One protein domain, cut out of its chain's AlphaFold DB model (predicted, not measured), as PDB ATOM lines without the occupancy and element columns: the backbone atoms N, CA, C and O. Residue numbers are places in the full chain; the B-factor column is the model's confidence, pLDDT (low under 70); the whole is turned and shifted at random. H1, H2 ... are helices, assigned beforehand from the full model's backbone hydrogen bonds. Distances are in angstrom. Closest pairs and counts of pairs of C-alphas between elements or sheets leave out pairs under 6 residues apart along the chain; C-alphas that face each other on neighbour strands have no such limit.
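This is residues 100 to 173 and 243 to 284 of the 304 residues of the protein "Dockerin domain-containing protein" of Ruminococcus sp. AF16-40 (UniProt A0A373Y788). Two long helices, H2 and H3, lie side by side as a helical hairpin; the shorter H1 packs on part of H2 to make a loose up-and-down bundle of three, and the short H4 crosses H3. Residues 142 to 148, at the turn of the hairpin, stick out, and residues 261 to 284 form a long tail with no named element. The printed part has 116 residues, with four named helices in the order H1, H2, H3, H4 and no named strand; its class is all helix. It is compact, with a radius of gyration of the C-alphas of 14.6 A and spans of 46 by 35 by 28 A.

H2, residues 121 to 143, touches H3, residues 150 to 169, opposite ways at a shallow tilt of 22 degrees; their closest C-alphas, of Lys 130 and Met 160, are 4.7 A apart. H1, residues 100 to 109, touches residues 131 to 138 of H2 alone, closest at the C-alphas of Tyr 106 and Leu 131, 7.4 A. They run opposite ways at a tilt of 35.0 degrees, only just steep, and form a helical hairpin. H1 and H3 are close but not clearly touching. H4, residues 254 to 260, touches residues 158 to 166 of H3 alone, closest at the C-alphas of Thr 162 and Trp 258, 5.0 A, at a steep tilt of 69.7 degrees, only just short of about perpendicular. H4 is apart from H1 and H2. In H1, H2, H3 and H4 every O i to N i+4 pair is within hydrogen-bond range.

H2 is 32.9 A long, from C-alpha 121 at (193.172, 172.204, 312.924). H3 is 27.8 A, H1 14.1 A and H4 10.1 A, ending at C-alpha 260 at (176.849, 155.576, 304.585).

The C-alphas of Asn 146 and Val 173, the two farthest apart, are 47.1 A from each other. Residues 174 to 242 are not printed; C-alphas 173 and 243 are 12.9 A apart across this cut. The link from H1 to H2 is long. Low confidence, under 70, covers residues 145 to 150, 247 to 251 and 270 to 284.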
ATOM      1  N   GLU A 100     166.473 166.901 299.579       80.38
ATOM      2  CA  GLU A 100     165.904 167.426 300.830       80.38
ATOM      3  C   GLU A 100     166.682 166.915 302.046       80.38
ATOM      4  O   GLU A 100     167.001 167.678 302.961       80.38
ATOM      5  N   TYR A 101     167.051 165.632 302.028       82.06
ATOM      6  CA  TYR A 101     167.885 165.023 303.060       82.06
ATOM      7  C   TYR A 101     169.281 165.655 303.110       82.06
ATOM      8  O   TYR A 101     169.768 166.008 304.189       82.06
ATOM      9  N   ALA A 102     169.915 165.838 301.948       85.94
ATOM     10  CA  ALA A 102     171.218 166.480 301.852       85.94
ATOM     11  C   ALA A 102     171.166 167.930 302.357       85.94
ATOM     12  O   ALA A 102     172.054 168.355 303.091       85.94
ATOM     13  N   GLU A 103     170.118 168.680 302.005       88.88
ATOM     14  CA  GLU A 103     169.960 170.078 302.410       88.88
ATOM     15  C   GLU A 103     169.730 170.204 303.920       88.88
ATOM     16  O   GLU A 103     170.324 171.062 304.577       88.88
ATOM     17  N   ALA A 104     168.896 169.341 304.497       89.44
ATOM     18  CA  ALA A 104     168.676 169.319 305.936       89.44
ATOM     19  C   ALA A 104     169.949 168.904 306.697       89.44
ATOM     20  O   ALA A 104     170.287 169.529 307.704       89.44
ATOM     21  N   THR A 105     170.705 167.935 306.169       91.44
ATOM     22  CA  THR A 105     172.017 167.557 306.716       91.44
ATOM     23  C   THR A 105     173.004 168.722 306.662       91.44
ATOM     24  O   THR A 105     173.636 169.047 307.664       91.44
ATOM     25  N   TYR A 106     173.094 169.408 305.519       95.44
ATOM     26  CA  TYR A 106     173.941 170.585 305.332       95.44
ATOM     27  C   TYR A 106     173.617 171.695 306.340       95.44
ATOM     28  O   TYR A 106     174.511 172.222 307.001       95.44
ATOM     29  N   LYS A 107     172.329 171.999 306.540       95.69
ATOM     30  CA  LYS A 107     171.875 172.997 307.525       95.69
ATOM     31  C   LYS A 107     172.251 172.643 308.961       95.69
ATOM     32  O   LYS A 107     172.461 173.548 309.765       95.69
ATOM     33  N   ASN A 108     172.300 171.360 309.308       94.25
ATOM     34  CA  ASN A 108     172.764 170.934 310.623       94.25
ATOM     35  C   ASN A 108     174.290 170.976 310.728       94.25
ATOM     36  O   ASN A 108     174.799 171.447 311.740       94.25
ATOM     37  N   ALA A 109     175.007 170.572 309.678       96.50
ATOM     38  CA  ALA A 109     176.465 170.634 309.620       96.50
ATOM     39  C   ALA A 109     177.004 172.070 309.759       96.50
ATOM     40  O   ALA A 109     178.016 172.278 310.419       96.50
ATOM     41  N   LEU A 110     176.283 173.074 309.244       97.81
ATOM     42  CA  LEU A 110     176.588 174.501 309.445       97.81
ATOM     43  C   LEU A 110     176.553 174.965 310.913       97.81
ATOM     44  O   LEU A 110     177.012 176.066 311.201       97.81
ATOM     45  N   LYS A 111     175.972 174.179 311.827       95.69
ATOM     46  CA  LYS A 111     175.898 174.496 313.263       95.69
ATOM     47  C   LYS A 111     177.045 173.875 314.064       95.69
ATOM     48  O   LYS A 111     177.100 174.080 315.275       95.69
ATOM     49  N   GLU A 112     177.879 173.050 313.433       96.88
ATOM     50  CA  GLU A 112     179.054 172.482 314.084       96.88
ATOM     51  C   GLU A 112     180.089 173.580 314.342       96.88
ATOM     52  O   GLU A 112     180.272 174.475 313.520       96.88
ATOM     53  N   GLU A 113     180.789 173.480 315.467       96.56
ATOM     54  CA  GLU A 113     181.812 174.430 315.900       96.56
ATOM     55  C   GLU A 113     182.970 173.667 316.555       96.56
ATOM     56  O   GLU A 113     182.761 172.637 317.199       96.56
ATOM     57  N   ASN A 114     184.194 174.187 316.449       96.81
ATOM     58  CA  ASN A 114     185.375 173.587 317.080       96.81
ATOM     59  C   ASN A 114     185.663 174.202 318.461       96.81
ATOM     60  O   ASN A 114     186.646 174.924 318.657       96.81
ATOM     61  N   TYR A 115     184.774 173.962 319.426       95.25
ATOM     62  CA  TYR A 115     184.929 174.500 320.780       95.25
ATOM     63  C   TYR A 115     186.197 173.977 321.456       95.25
ATOM     64  O   TYR A 115     186.500 172.789 321.397       95.25
ATOM     65  N   ASN A 116     186.929 174.877 322.120       92.38
ATOM     66  CA  ASN A 116     188.158 174.567 322.861       92.38
ATOM     67  C   ASN A 116     189.223 173.807 322.044       92.38
ATOM     68  O   ASN A 116     190.067 173.136 322.631       92.38
ATOM     69  N   ASN A 117     189.212 173.940 320.710       94.38
ATOM     70  CA  ASN A 117     190.077 173.189 319.792       94.38
ATOM     71  C   ASN A 117     189.972 171.666 319.981       94.38
ATOM     72  O   ASN A 117     190.986 170.969 319.948       94.38
ATOM     73  N   TRP A 118     188.753 171.167 320.214       96.50
ATOM     74  CA  TRP A 118     188.476 169.738 320.339       96.50
ATOM     75  C   TRP A 118     189.005 168.945 319.137       96.50
ATOM     76  O   TRP A 118     189.728 167.963 319.304       96.50
ATOM     77  N   TYR A 119     188.656 169.391 317.930       97.19
ATOM     78  CA  TYR A 119     189.157 168.835 316.679       97.19
ATOM     79  C   TYR A 119     190.521 169.439 316.352       97.19
ATOM     80  O   TYR A 119     190.740 170.643 316.558       97.19
ATOM     81  N   SER A 120     191.416 168.643 315.762       96.31
ATOM     82  CA  SER A 120     192.666 169.195 315.243       96.31
ATOM     83  C   SER A 120     192.389 170.217 314.137       96.31
ATOM     84  O   SER A 120     191.396 170.130 313.411       96.31
ATOM     85  N   GLU A 121     193.293 171.183 313.973       97.00
ATOM     86  CA  GLU A 121     193.172 172.204 312.924       97.00
ATOM     87  C   GLU A 121     193.043 171.573 311.527       97.00
ATOM     88  O   GLU A 121     192.259 172.039 310.707       97.00
ATOM     89  N   ASN A 122     193.751 170.467 311.274       97.69
ATOM     90  CA  ASN A 122     193.687 169.760 309.996       97.69
ATOM     91  C   ASN A 122     192.317 169.116 309.745       97.69
ATOM     92  O   ASN A 122     191.777 169.262 308.652       97.69
ATOM     93  N   GLU A 123     191.754 168.415 310.734       97.38
ATOM     94  CA  GLU A 123     190.437 167.773 310.602       97.38
ATOM     95  C   GLU A 123     189.330 168.814 310.458       97.38
ATOM     96  O   GLU A 123     188.463 168.688 309.594       97.38
ATOM     97  N   TRP A 124     189.398 169.875 311.265       98.12
ATOM     98  CA  TRP A 124     188.437 170.965 311.205       98.12
ATOM     99  C   TRP A 124     188.468 171.682 309.853       98.12
ATOM    100  O   TRP A 124     187.418 171.919 309.257       98.12
ATOM    101  N   ASN A 125     189.663 171.990 309.341       98.31
ATOM    102  CA  ASN A 125     189.813 172.666 308.055       98.31
ATOM    103  C   ASN A 125     189.355 171.789 306.880       98.31
ATOM    104  O   ASN A 125     188.689 172.308 305.986       98.31
ATOM    105  N   ASP A 126     189.651 170.482 306.891       98.56
ATOM    106  CA  ASP A 126     189.136 169.549 305.877       98.56
ATOM    107  C   ASP A 126     187.599 169.531 305.889       98.56
ATOM    108  O   ASP A 126     186.971 169.719 304.845       98.56
ATOM    109  N   PHE A 127     186.975 169.420 307.068       98.31
ATOM    110  CA  PHE A 127     185.516 169.448 307.184       98.31
ATOM    111  C   PHE A 127     184.917 170.761 306.670       98.31
ATOM    112  O   PHE A 127     183.975 170.732 305.876       98.31
ATOM    113  N   GLN A 128     185.476 171.907 307.064       98.62
ATOM    114  CA  GLN A 128     185.008 173.221 306.614       98.62
ATOM    115  C   GLN A 128     185.156 173.401 305.095       98.62
ATOM    116  O   GLN A 128     184.247 173.924 304.448       98.62
ATOM    117  N   GLU A 129     186.253 172.921 304.500       98.69
ATOM    118  CA  GLU A 129     186.437 172.927 303.045       98.69
ATOM    119  C   GLU A 129     185.355 172.090 302.350       98.69
ATOM    120  O   GLU A 129     184.695 172.565 301.420       98.69
ATOM    121  N   LYS A 130     185.113 170.858 302.817       98.50
ATOM    122  CA  LYS A 130     184.089 169.985 302.224       98.50
ATOM    123  C   LYS A 130     182.676 170.526 302.421       98.50
ATOM    124  O   LYS A 130     181.857 170.424 301.507       98.50
ATOM    125  N   LEU A 131     182.397 171.139 303.570       98.44
ATOM    126  CA  LEU A 131     181.127 171.798 303.849       98.44
ATOM    127  C   LEU A 131     180.895 172.983 302.906       98.44
ATOM    128  O   LEU A 131     179.800 173.126 302.359       98.44
ATOM    129  N   LYS A 132     181.931 173.788 302.648       98.50
ATOM    130  CA  LYS A 132     181.869 174.864 301.657       98.50
ATOM    131  C   LYS A 132     181.593 174.316 300.255       98.50
ATOM    132  O   LYS A 132     180.693 174.816 299.587       98.50
ATOM    133  N   ASN A 133     182.312 173.277 299.829       97.88
ATOM    134  CA  ASN A 133     182.122 172.667 298.509       97.88
ATOM    135  C   ASN A 133     180.696 172.117 298.326       97.88
ATOM    136  O   ASN A 133     180.136 172.207 297.235       97.88
ATOM    137  N   LEU A 134     180.089 171.577 299.388       96.38
ATOM    138  CA  LEU A 134     178.683 171.174 299.372       96.38
ATOM    139  C   LEU A 134     177.741 172.379 299.223       96.38
ATOM    140  O   LEU A 134     176.793 172.302 298.446       96.38
ATOM    141  N   GLY A 135     178.016 173.493 299.907       97.12
ATOM    142  CA  GLY A 135     177.288 174.753 299.717       97.12
ATOM    143  C   GLY A 135     177.356 175.257 298.271       97.12
ATOM    144  O   GLY A 135     176.317 175.482 297.652       97.12
ATOM    145  N   ASP A 136     178.561 175.317 297.697       95.88
ATOM    146  CA  ASP A 136     178.772 175.704 296.293       95.88
ATOM    147  C   ASP A 136     178.004 174.765 295.330       95.88
ATOM    148  O   ASP A 136     177.437 175.202 294.324       95.88
ATOM    149  N   ALA A 137     177.937 173.464 295.645       92.44
ATOM    150  CA  ALA A 137     177.191 172.489 294.853       92.44
ATOM    151  C   ALA A 137     175.664 172.662 294.961       92.44
ATOM    152  O   ALA A 137     174.959 172.441 293.973       92.44
ATOM    153  N   PHE A 138     175.142 173.085 296.119       92.44
ATOM    154  CA  PHE A 138     173.739 173.487 296.249       92.44
ATOM    155  C   PHE A 138     173.434 174.726 295.411       92.44
ATOM    156  O   PHE A 138     172.456 174.712 294.664       92.44
ATOM    157  N   ASP A 139     174.272 175.762 295.478       92.81
ATOM    158  CA  ASP A 139     174.094 176.981 294.680       92.81
ATOM    159  C   ASP A 139     174.046 176.657 293.181       92.81
ATOM    160  O   ASP A 139     173.142 177.097 292.461       92.81
ATOM    161  N   TYR A 140     174.967 175.806 292.719       89.50
ATOM    162  CA  TYR A 140     174.980 175.326 291.341       89.50
ATOM    163  C   TYR A 140     173.712 174.534 290.989       89.50
ATOM    164  O   TYR A 140     173.088 174.813 289.960       89.50
ATOM    165  N   TYR A 141     173.291 173.601 291.851       86.69
ATOM    166  CA  TYR A 141     172.069 172.812 291.667       86.69
ATOM    167  C   TYR A 141     170.823 173.693 291.536       86.69
ATOM    168  O   TYR A 141     170.016 173.506 290.624       86.69
ATOM    169  N   TYR A 142     170.675 174.689 292.409       86.94
ATOM    170  CA  TYR A 142     169.535 175.600 292.394       86.94
ATOM    171  C   TYR A 142     169.542 176.542 291.179       86.94
ATOM    172  O   TYR A 142     168.463 176.880 290.684       86.94
ATOM    173  N   ALA A 143     170.718 176.909 290.660       88.88
ATOM    174  CA  ALA A 143     170.862 177.712 289.445       88.88
ATOM    175  C   ALA A 143     170.610 176.921 288.144       88.88
ATOM    176  O   ALA A 143     170.149 177.504 287.165       88.88
ATOM    177  N   HIS A 144     170.852 175.604 288.141       82.19
ATOM    178  CA  HIS A 144     170.800 174.748 286.945       82.19
ATOM    179  C   HIS A 144     169.811 173.580 287.090       82.19
ATOM    180  O   HIS A 144     170.039 172.494 286.563       82.19
ATOM    181  N   LYS A 145     168.682 173.771 287.791       68.56
ATOM    182  CA  LYS A 145     167.706 172.690 288.069       68.56
ATOM    183  C   LYS A 145     167.238 171.904 286.837       68.56
ATOM    184  O   LYS A 145     166.888 170.739 286.971       68.56
ATOM    185  N   ASN A 146     167.232 172.527 285.658       60.91
ATOM    186  CA  ASN A 146     166.802 171.903 284.401       60.91
ATOM    187  C   ASN A 146     167.915 171.099 283.695       60.91
ATOM    188  O   ASN A 146     167.650 170.483 282.668       60.91
ATOM    189  N   GLU A 147     169.144 171.124 284.218       62.44
ATOM    190  CA  GLU A 147     170.330 170.451 283.662       62.44
ATOM    191  C   GLU A 147     170.753 169.227 284.492       62.44
ATOM    192  O   GLU A 147     171.789 168.624 284.231       62.44
ATOM    193  N   PHE A 148     169.957 168.857 285.503       61.56
ATOM    194  CA  PHE A 148     170.160 167.674 286.350       61.56
ATOM    195  C   PHE A 148     171.581 167.513 286.951       61.56
ATOM    196  O   PHE A 148     172.160 166.430 286.890       61.56
ATOM    197  N   PRO A 149     172.165 168.529 287.622       63.59
ATOM    198  CA  PRO A 149     173.543 168.470 288.136       63.59
ATOM    199  C   PRO A 149     173.722 167.643 289.434       63.59
ATOM    200  O   PRO A 149     174.619 167.892 290.241       63.59
ATOM    201  N   CYS A 150     172.876 166.637 289.660       67.94
ATOM    202  CA  CYS A 150     172.797 165.828 290.882       67.94
ATOM    203  C   CYS A 150     174.109 165.137 291.279       67.94
ATOM    204  O   CYS A 150     174.354 164.910 292.466       67.94
ATOM    205  N   ASN A 151     174.953 164.800 290.300       73.38
ATOM    206  CA  ASN A 151     176.186 164.049 290.512       73.38
ATOM    207  C   ASN A 151     177.217 164.881 291.276       73.38
ATOM    208  O   ASN A 151     177.896 164.358 292.158       73.38
ATOM    209  N   GLN A 152     177.302 166.181 290.981       80.62
ATOM    210  CA  GLN A 152     178.227 167.085 291.666       80.62
ATOM    211  C   GLN A 152     177.812 167.294 293.125       80.62
ATOM    212  O   GLN A 152     178.639 167.133 294.020       80.62
ATOM    213  N   LEU A 153     176.523 167.554 293.368       85.50
ATOM    214  CA  LEU A 153     175.965 167.689 294.717       85.50
ATOM    215  C   LEU A 153     176.152 166.408 295.526       85.50
ATOM    216  O   LEU A 153     176.649 166.446 296.647       85.50
ATOM    217  N   THR A 154     175.831 165.263 294.931       82.50
ATOM    218  CA  THR A 154     176.018 163.952 295.553       82.50
ATOM    219  C   THR A 154     177.478 163.701 295.924       82.50
ATOM    220  O   THR A 154     177.769 163.209 297.016       82.50
ATOM    221  N   LYS A 155     178.414 164.029 295.029       85.56
ATOM    222  CA  LYS A 155     179.847 163.887 295.297       85.56
ATOM    223  C   LYS A 155     180.279 164.781 296.459       85.56
ATOM    224  O   LYS A 155     180.878 164.279 297.408       85.56
ATOM    225  N   ALA A 156     179.930 166.066 296.418       91.44
ATOM    226  CA  ALA A 156     180.264 167.013 297.480       91.44
ATOM    227  C   ALA A 156     179.665 166.588 298.832       91.44
ATOM    228  O   ALA A 156     180.335 166.656 299.861       91.44
ATOM    229  N   PHE A 157     178.438 166.058 298.821       90.38
ATOM    230  CA  PHE A 157     177.775 165.533 300.010       90.38
ATOM    231  C   PHE A 157     178.557 164.377 300.643       90.38
ATOM    232  O   PHE A 157     178.812 164.393 301.844       90.38
ATOM    233  N   LYS A 158     178.994 163.396 299.845       87.44
ATOM    234  CA  LYS A 158     179.787 162.254 300.337       87.44
ATOM    235  C   LYS A 158     181.139 162.669 300.893       87.44
ATOM    236  O   LYS A 158     181.577 162.112 301.899       87.44
ATOM    237  N   GLU A 159     181.808 163.615 300.240       92.81
ATOM    238  CA  GLU A 159     183.083 164.145 300.725       92.81
ATOM    239  C   GLU A 159     182.903 164.832 302.087       92.81
ATOM    240  O   GLU A 159     183.658 164.536 303.012       92.81
ATOM    241  N   MET A 160     181.859 165.655 302.241       95.31
ATOM    242  CA  MET A 160     181.512 166.296 303.515       95.31
ATOM    243  C   MET A 160     181.178 165.265 304.597       95.31
ATOM    244  O   MET A 160     181.785 165.296 305.666       95.31
ATOM    245  N   MET A 161     180.299 164.299 304.301       92.19
ATOM    246  CA  MET A 161     179.950 163.226 305.239       92.19
ATOM    247  C   MET A 161     181.179 162.427 305.667       92.19
ATOM    248  O   MET A 161     181.351 162.149 306.847       92.19
ATOM    249  N   THR A 162     182.075 162.097 304.736       92.50
ATOM    250  CA  THR A 162     183.310 161.362 305.053       92.50
ATOM    251  C   THR A 162     184.194 162.127 306.007       92.50
ATOM    252  O   THR A 162     184.691 161.544 306.970       92.50
ATOM    253  N   SER A 163     184.411 163.406 305.710       96.44
ATOM    254  CA  SER A 163     185.237 164.277 306.529       96.44
ATOM    255  C   SER A 163     184.659 164.379 307.941       96.44
ATOM    256  O   SER A 163     185.327 164.013 308.909       96.44
ATOM    257  N   TYR A 164     183.367 164.709 308.054       96.31
ATOM    258  CA  TYR A 164     182.680 164.818 309.339       96.31
ATOM    259  C   TYR A 164     182.684 163.505 310.129       96.31
ATOM    260  O   TYR A 164     182.958 163.484 311.330       96.31
ATOM    261  N   ASN A 165     182.412 162.385 309.460       93.81
ATOM    262  CA  ASN A 165     182.343 161.079 310.098       93.81
ATOM    263  C   ASN A 165     183.703 160.630 310.625       93.81
ATOM    264  O   ASN A 165     183.769 160.142 311.751       93.81
ATOM    265  N   LYS A 166     184.779 160.831 309.854       94.19
ATOM    266  CA  LYS A 166     186.147 160.548 310.309       94.19
ATOM    267  C   LYS A 166     186.542 161.441 311.481       94.19
ATOM    268  O   LYS A 166     187.021 160.922 312.481       94.19
ATOM    269  N   MET A 167     186.285 162.746 311.370       95.50
ATOM    270  CA  MET A 167     186.585 163.734 312.410       95.50
ATOM    271  C   MET A 167     185.894 163.390 313.737       95.50
ATOM    272  O   MET A 167     186.503 163.454 314.796       95.50
ATOM    273  N   THR A 168     184.622 162.992 313.697       94.38
ATOM    274  CA  THR A 168     183.843 162.716 314.917       94.38
ATOM    275  C   THR A 168     184.054 161.311 315.483       94.38
ATOM    276  O   THR A 168     184.102 161.158 316.700       94.38
ATOM    277  N   ASN A 169     184.233 160.286 314.641       92.50
ATOM    278  CA  ASN A 169     184.473 158.908 315.097       92.50
ATOM    279  C   ASN A 169     185.934 158.643 315.496       92.50
ATOM    280  O   ASN A 169     186.252 157.526 315.893       92.50
ATOM    281  N   ALA A 170     186.825 159.636 315.422       91.94
ATOM    282  CA  ALA A 170     188.167 159.528 315.996       91.94
ATOM    283  C   ALA A 170     188.139 159.339 317.531       91.94
ATOM    284  O   ALA A 170     189.073 158.781 318.102       91.94
ATOM    285  N   TYR A 171     187.044 159.744 318.184       90.75
ATOM    286  CA  TYR A 171     186.845 159.684 319.631       90.75
ATOM    287  C   TYR A 171     185.790 158.621 319.954       90.75
ATOM    288  O   TYR A 171     184.618 158.806 319.643       90.75
ATOM    289  N   THR A 172     186.189 157.491 320.545       85.12
ATOM    290  CA  THR A 172     185.300 156.316 320.714       85.12
ATOM    291  C   THR A 172     185.116 155.852 322.159       85.12
ATOM    292  O   THR A 172     184.328 154.938 322.416       85.12
ATOM    293  N   VAL A 173     185.798 156.475 323.125       92.06
ATOM    294  CA  VAL A 173     185.648 156.144 324.548       92.06
ATOM    295  C   VAL A 173     184.318 156.708 325.044       92.06
ATOM    296  O   VAL A 173     184.201 157.872 325.403       92.06
ATOM    297  N   ILE A 243     180.230 154.357 314.339       83.56
ATOM    298  CA  ILE A 243     180.248 153.598 313.082       83.56
ATOM    299  C   ILE A 243     180.531 152.099 313.266       83.56
ATOM    300  O   ILE A 243     180.029 151.276 312.500       83.56
ATOM    301  N   ASP A 244     181.317 151.729 314.277       82.56
ATOM    302  CA  ASP A 244     181.646 150.331 314.589       82.56
ATOM    303  C   ASP A 244     180.506 149.593 315.308       82.56
ATOM    304  O   ASP A 244     180.491 148.364 315.371       82.56
ATOM    305  N   GLU A 245     179.515 150.324 315.810       80.62
ATOM    306  CA  GLU A 245     178.333 149.750 316.452       80.62
ATOM    307  C   GLU A 245     177.236 149.413 315.457       80.62
ATOM    308  O   GLU A 245     176.432 148.506 315.686       80.62
ATOM    309  N   GLN A 246     177.219 150.135 314.339       75.19
ATOM    310  CA  GLN A 246     176.208 149.988 313.315       75.19
ATOM    311  C   GLN A 246     176.436 148.702 312.516       75.19
ATOM    312  O   GLN A 246     177.146 148.662 311.510       75.19
ATOM    313  N   ARG A 247     175.750 147.632 312.937       68.62
ATOM    314  CA  ARG A 247     175.757 146.320 312.260       68.62
ATOM    315  C   ARG A 247     175.389 146.395 310.778       68.62
ATOM    316  O   ARG A 247     175.773 145.530 310.004       68.62
ATOM    317  N   CYS A 248     174.620 147.402 310.382       63.31
ATOM    318  CA  CYS A 248     174.183 147.575 309.005       63.31
ATOM    319  C   CYS A 248     175.294 148.076 308.068       63.31
ATOM    320  O   CYS A 248     175.170 147.913 306.868       63.31
ATOM    321  N   VAL A 249     176.402 148.633 308.564       67.31
ATOM    322  CA  VAL A 249     177.517 149.067 307.700       67.31
ATOM    323  C   VAL A 249     178.753 148.178 307.838       67.31
ATOM    324  O   VAL A 249     179.742 148.401 307.150       67.31
ATOM    325  N   SER A 250     178.717 147.132 308.670       66.81
ATOM    326  CA  SER A 250     179.876 146.253 308.884       66.81
ATOM    327  C   SER A 250     180.230 145.369 307.680       66.81
ATOM    328  O   SER A 250     181.347 144.868 307.622       66.81
ATOM    329  N   SER A 251     179.310 145.165 306.727       67.38
ATOM    330  CA  SER A 251     179.566 144.447 305.460       67.38
ATOM    331  C   SER A 251     180.059 145.361 304.326       67.38
ATOM    332  O   SER A 251     180.370 144.904 303.220       67.38
ATOM    333  N   LEU A 252     180.117 146.670 304.576       74.69
ATOM    334  CA  LEU A 252     180.632 147.647 303.631       74.69
ATOM    335  C   LEU A 252     182.152 147.767 303.786       74.69
ATOM    336  O   LEU A 252     182.697 147.625 304.881       74.69
ATOM    337  N   ASP A 253     182.849 148.049 302.688       79.25
ATOM    338  CA  ASP A 253     184.265 148.411 302.771       79.25
ATOM    339  C   ASP A 253     184.441 149.769 303.468       79.25
ATOM    340  O   ASP A 253     183.503 150.556 303.603       79.25
ATOM    341  N   ASN A 254     185.666 150.061 303.908       82.12
ATOM    342  CA  ASN A 254     185.958 151.272 304.677       82.12
ATOM    343  C   ASN A 254     185.499 152.561 303.986       82.12
ATOM    344  O   ASN A 254     185.048 153.479 304.663       82.12
ATOM    345  N   THR A 255     185.601 152.640 302.661       81.50
ATOM    346  CA  THR A 255     185.183 153.823 301.906       81.50
ATOM    347  C   THR A 255     183.672 154.004 302.001       81.50
ATOM    348  O   THR A 255     183.194 155.061 302.416       81.50
ATOM    349  N   LEU A 256     182.915 152.946 301.706       76.69
ATOM    350  CA  LEU A 256     181.460 152.966 301.788       76.69
ATOM    351  C   LEU A 256     180.936 153.180 303.208       76.69
ATOM    352  O   LEU A 256     179.897 153.824 303.366       76.69
ATOM    353  N   ARG A 257     181.634 152.674 304.230       81.56
ATOM    354  CA  ARG A 257     181.277 152.890 305.640       81.56
ATOM    355  C   ARG A 257     181.223 154.378 305.966       81.56
ATOM    356  O   ARG A 257     180.224 154.841 306.505       81.56
ATOM    357  N   TRP A 258     182.242 155.142 305.574       85.56
ATOM    358  CA  TRP A 258     182.283 156.580 305.851       85.56
ATOM    359  C   TRP A 258     181.225 157.380 305.090       85.56
ATOM    360  O   TRP A 258     180.725 158.361 305.631       85.56
ATOM    361  N   TYR A 259     180.849 156.961 303.880       76.75
ATOM    362  CA  TYR A 259     179.764 157.603 303.128       76.75
ATOM    363  C   TYR A 259     178.380 157.307 303.712       76.75
ATOM    364  O   TYR A 259     177.514 158.180 303.706       76.75
ATOM    365  N   ASN A 260     178.166 156.075 304.184       72.44
ATOM    366  CA  ASN A 260     176.849 155.576 304.585       72.44
ATOM    367  C   ASN A 260     176.573 155.658 306.078       72.44
ATOM    368  O   ASN A 260     175.439 155.452 306.492       72.44
ATOM    369  N   TYR A 261     177.576 155.918 306.902       78.81
ATOM    370  CA  TYR A 261     177.333 156.115 308.316       78.81
ATOM    371  C   TYR A 261     176.530 157.410 308.514       78.81
ATOM    372  O   TYR A 261     177.010 158.518 308.250       78.81
ATOM    373  N   CYS A 262     175.273 157.260 308.941       77.50
ATOM    374  CA  CYS A 262     174.412 158.383 309.287       77.50
ATOM    375  C   CYS A 262     174.805 158.892 310.663       77.50
ATOM    376  O   CYS A 262     174.373 158.375 311.696       77.50
ATOM    377  N   ASN A 263     175.630 159.932 310.660       85.25
ATOM    378  CA  ASN A 263     175.986 160.614 311.881       85.25
ATOM    379  C   ASN A 263     174.804 161.431 312.367       85.25
ATOM    380  O   ASN A 263     174.440 162.450 311.774       85.25
ATOM    381  N   PHE A 264     174.218 160.968 313.465       81.06
ATOM    382  CA  PHE A 264     172.999 161.555 313.974       81.06
ATOM    383  C   PHE A 264     173.155 163.051 314.263       81.06
ATOM    384  O   PHE A 264     172.227 163.781 313.974       81.06
ATOM    385  N   ASN A 265     174.329 163.563 314.651       86.62
ATOM    386  CA  ASN A 265     174.509 165.002 314.897       86.62
ATOM    387  C   ASN A 265     174.046 165.912 313.755       86.62
ATOM    388  O   ASN A 265     173.536 167.005 314.010       86.62
ATOM    389  N   ILE A 266     174.238 165.471 312.510       90.00
ATOM    390  CA  ILE A 266     173.937 166.275 311.326       90.00
ATOM    391  C   ILE A 266     172.845 165.655 310.453       90.00
ATOM    392  O   ILE A 266     172.082 166.393 309.836       90.00
ATOM    393  N   CYS A 267     172.706 164.331 310.431       86.62
ATOM    394  CA  CYS A 267     171.741 163.630 309.591       86.62
ATOM    395  C   CYS A 267     170.305 163.693 310.158       86.62
ATOM    396  O   CYS A 267     170.077 163.252 311.286       86.62
ATOM    397  N   PRO A 268     169.309 164.166 309.382       78.62
ATOM    398  CA  PRO A 268     167.903 164.142 309.781       78.62
ATOM    399  C   PRO A 268     167.387 162.721 310.033       78.62
ATOM    400  O   PRO A 268     167.713 161.794 309.294       78.62
ATOM    401  N   ARG A 269     166.494 162.562 311.014       70.44
ATOM    402  CA  ARG A 269     165.728 161.321 311.214       70.44
ATOM    403  C   ARG A 269     164.358 161.420 310.539       70.44
ATOM    404  O   ARG A 269     163.728 162.477 310.577       70.44
ATOM    405  N   ARG A 270     163.853 160.319 309.974       55.09
ATOM    406  CA  ARG A 270     162.424 160.213 309.633       55.09
ATOM    407  C   ARG A 270     161.594 159.932 310.892       55.09
ATOM    408  O   ARG A 270     162.006 159.188 311.779       55.09
ATOM    409  N   ASN A 271     160.418 160.561 310.961       41.84
ATOM    410  CA  ASN A 271     159.514 160.558 312.120       41.84
ATOM    411  C   ASN A 271     158.897 159.183 312.460       41.84
ATOM    412  O   ASN A 271     158.270 159.050 313.509       41.84
ATOM    413  N   ASP A 272     159.038 158.173 311.603       42.31
ATOM    414  CA  ASP A 272     158.444 156.840 311.753       42.31
ATOM    415  C   ASP A 272     159.392 155.785 312.350       42.31
ATOM    416  O   ASP A 272     158.948 154.675 312.646       42.31
ATOM    417  N   VAL A 273     160.663 156.117 312.619       38.50
ATOM    418  CA  VAL A 273     161.651 155.143 313.119       38.50
ATOM    419  C   VAL A 273     162.304 155.619 314.421       38.50
ATOM    420  O   VAL A 273     163.409 156.147 314.469       38.50
ATOM    421  N   THR A 274     161.611 155.407 315.541       33.09
ATOM    422  CA  THR A 274     162.088 155.721 316.907       33.09
ATOM    423  C   THR A 274     163.078 154.693 317.493       33.09
ATOM    424  O   THR A 274     163.367 154.696 318.698       33.09
ATOM    425  N   SER A 275     163.618 153.775 316.686       33.69
ATOM    426  CA  SER A 275     164.478 152.696 317.183       33.69
ATOM    427  C   SER A 275     165.424 152.122 316.130       33.69
ATOM    428  O   SER A 275     164.960 151.441 315.226       33.69
ATOM    429  N   GLY A 276     166.728 152.289 316.375       35.59
ATOM    430  CA  GLY A 276     167.800 151.442 315.847       35.59
ATOM    431  C   GLY A 276     168.132 151.683 314.380       35.59
ATOM    432  O   GLY A 276     167.243 151.795 313.554       35.59
ATOM    433  N   THR A 277     169.425 151.797 314.089       41.44
ATOM    434  CA  THR A 277     170.067 151.359 312.837       41.44
ATOM    435  C   THR A 277     169.145 151.046 311.654       41.44
ATOM    436  O   THR A 277     168.884 149.881 311.371       41.44
ATOM    437  N   TYR A 278     168.723 152.058 310.891       44.62
ATOM    438  CA  TYR A 278     168.209 151.807 309.548       44.62
ATOM    439  C   TYR A 278     168.761 152.814 308.553       44.62
ATOM    440  O   TYR A 278     168.584 154.024 308.671       44.62
ATOM    441  N   ILE A 279     169.464 152.226 307.589       44.38
ATOM    442  CA  ILE A 279     169.849 152.743 306.285       44.38
ATOM    443  C   ILE A 279     168.556 153.160 305.565       44.38
ATOM    444  O   ILE A 279     168.048 152.461 304.706       44.38
ATOM    445  N   ASP A 280     167.959 154.266 305.986       46.72
ATOM    446  CA  ASP A 280     167.044 155.051 305.162       46.72
ATOM    447  C   ASP A 280     167.710 156.414 304.957       46.72
ATOM    448  O   ASP A 280     167.132 157.483 305.139       46.72
ATOM    449  N   ASN A 281     169.005 156.375 304.614       46.94
ATOM    450  CA  ASN A 281     169.828 157.566 304.382       46.94
ATOM    451  C   ASN A 281     169.453 158.296 303.094       46.94
ATOM    452  O   ASN A 281     170.194 159.158 302.626       46.94
ATOM    453  N   ASN A 282     168.326 157.916 302.490       55.34
ATOM    454  CA  ASN A 282     167.873 158.339 301.181       55.34
ATOM    455  C   ASN A 282     168.969 158.247 300.099       55.34
ATOM    456  O   ASN A 282     168.893 158.930 299.074       55.34
ATOM    457  N   PHE A 283     169.986 157.403 300.319       55.09
ATOM    458  CA  PHE A 283     170.926 156.996 299.290       55.09
ATOM    459  C   PHE A 283     170.266 155.891 298.477       55.09
ATOM    460  O   PHE A 283     170.478 154.706 298.719       55.09
ATOM    461  N   ILE A 284     169.480 156.296 297.483       59.50
ATOM    462  CA  ILE A 284     168.598 155.431 296.673       59.50
ATOM    463  C   ILE A 284     169.341 154.225 296.057       59.50
ATOM    464  O   ILE A 284     168.756 153.191 295.745       59.50
TER     465      ILE A 284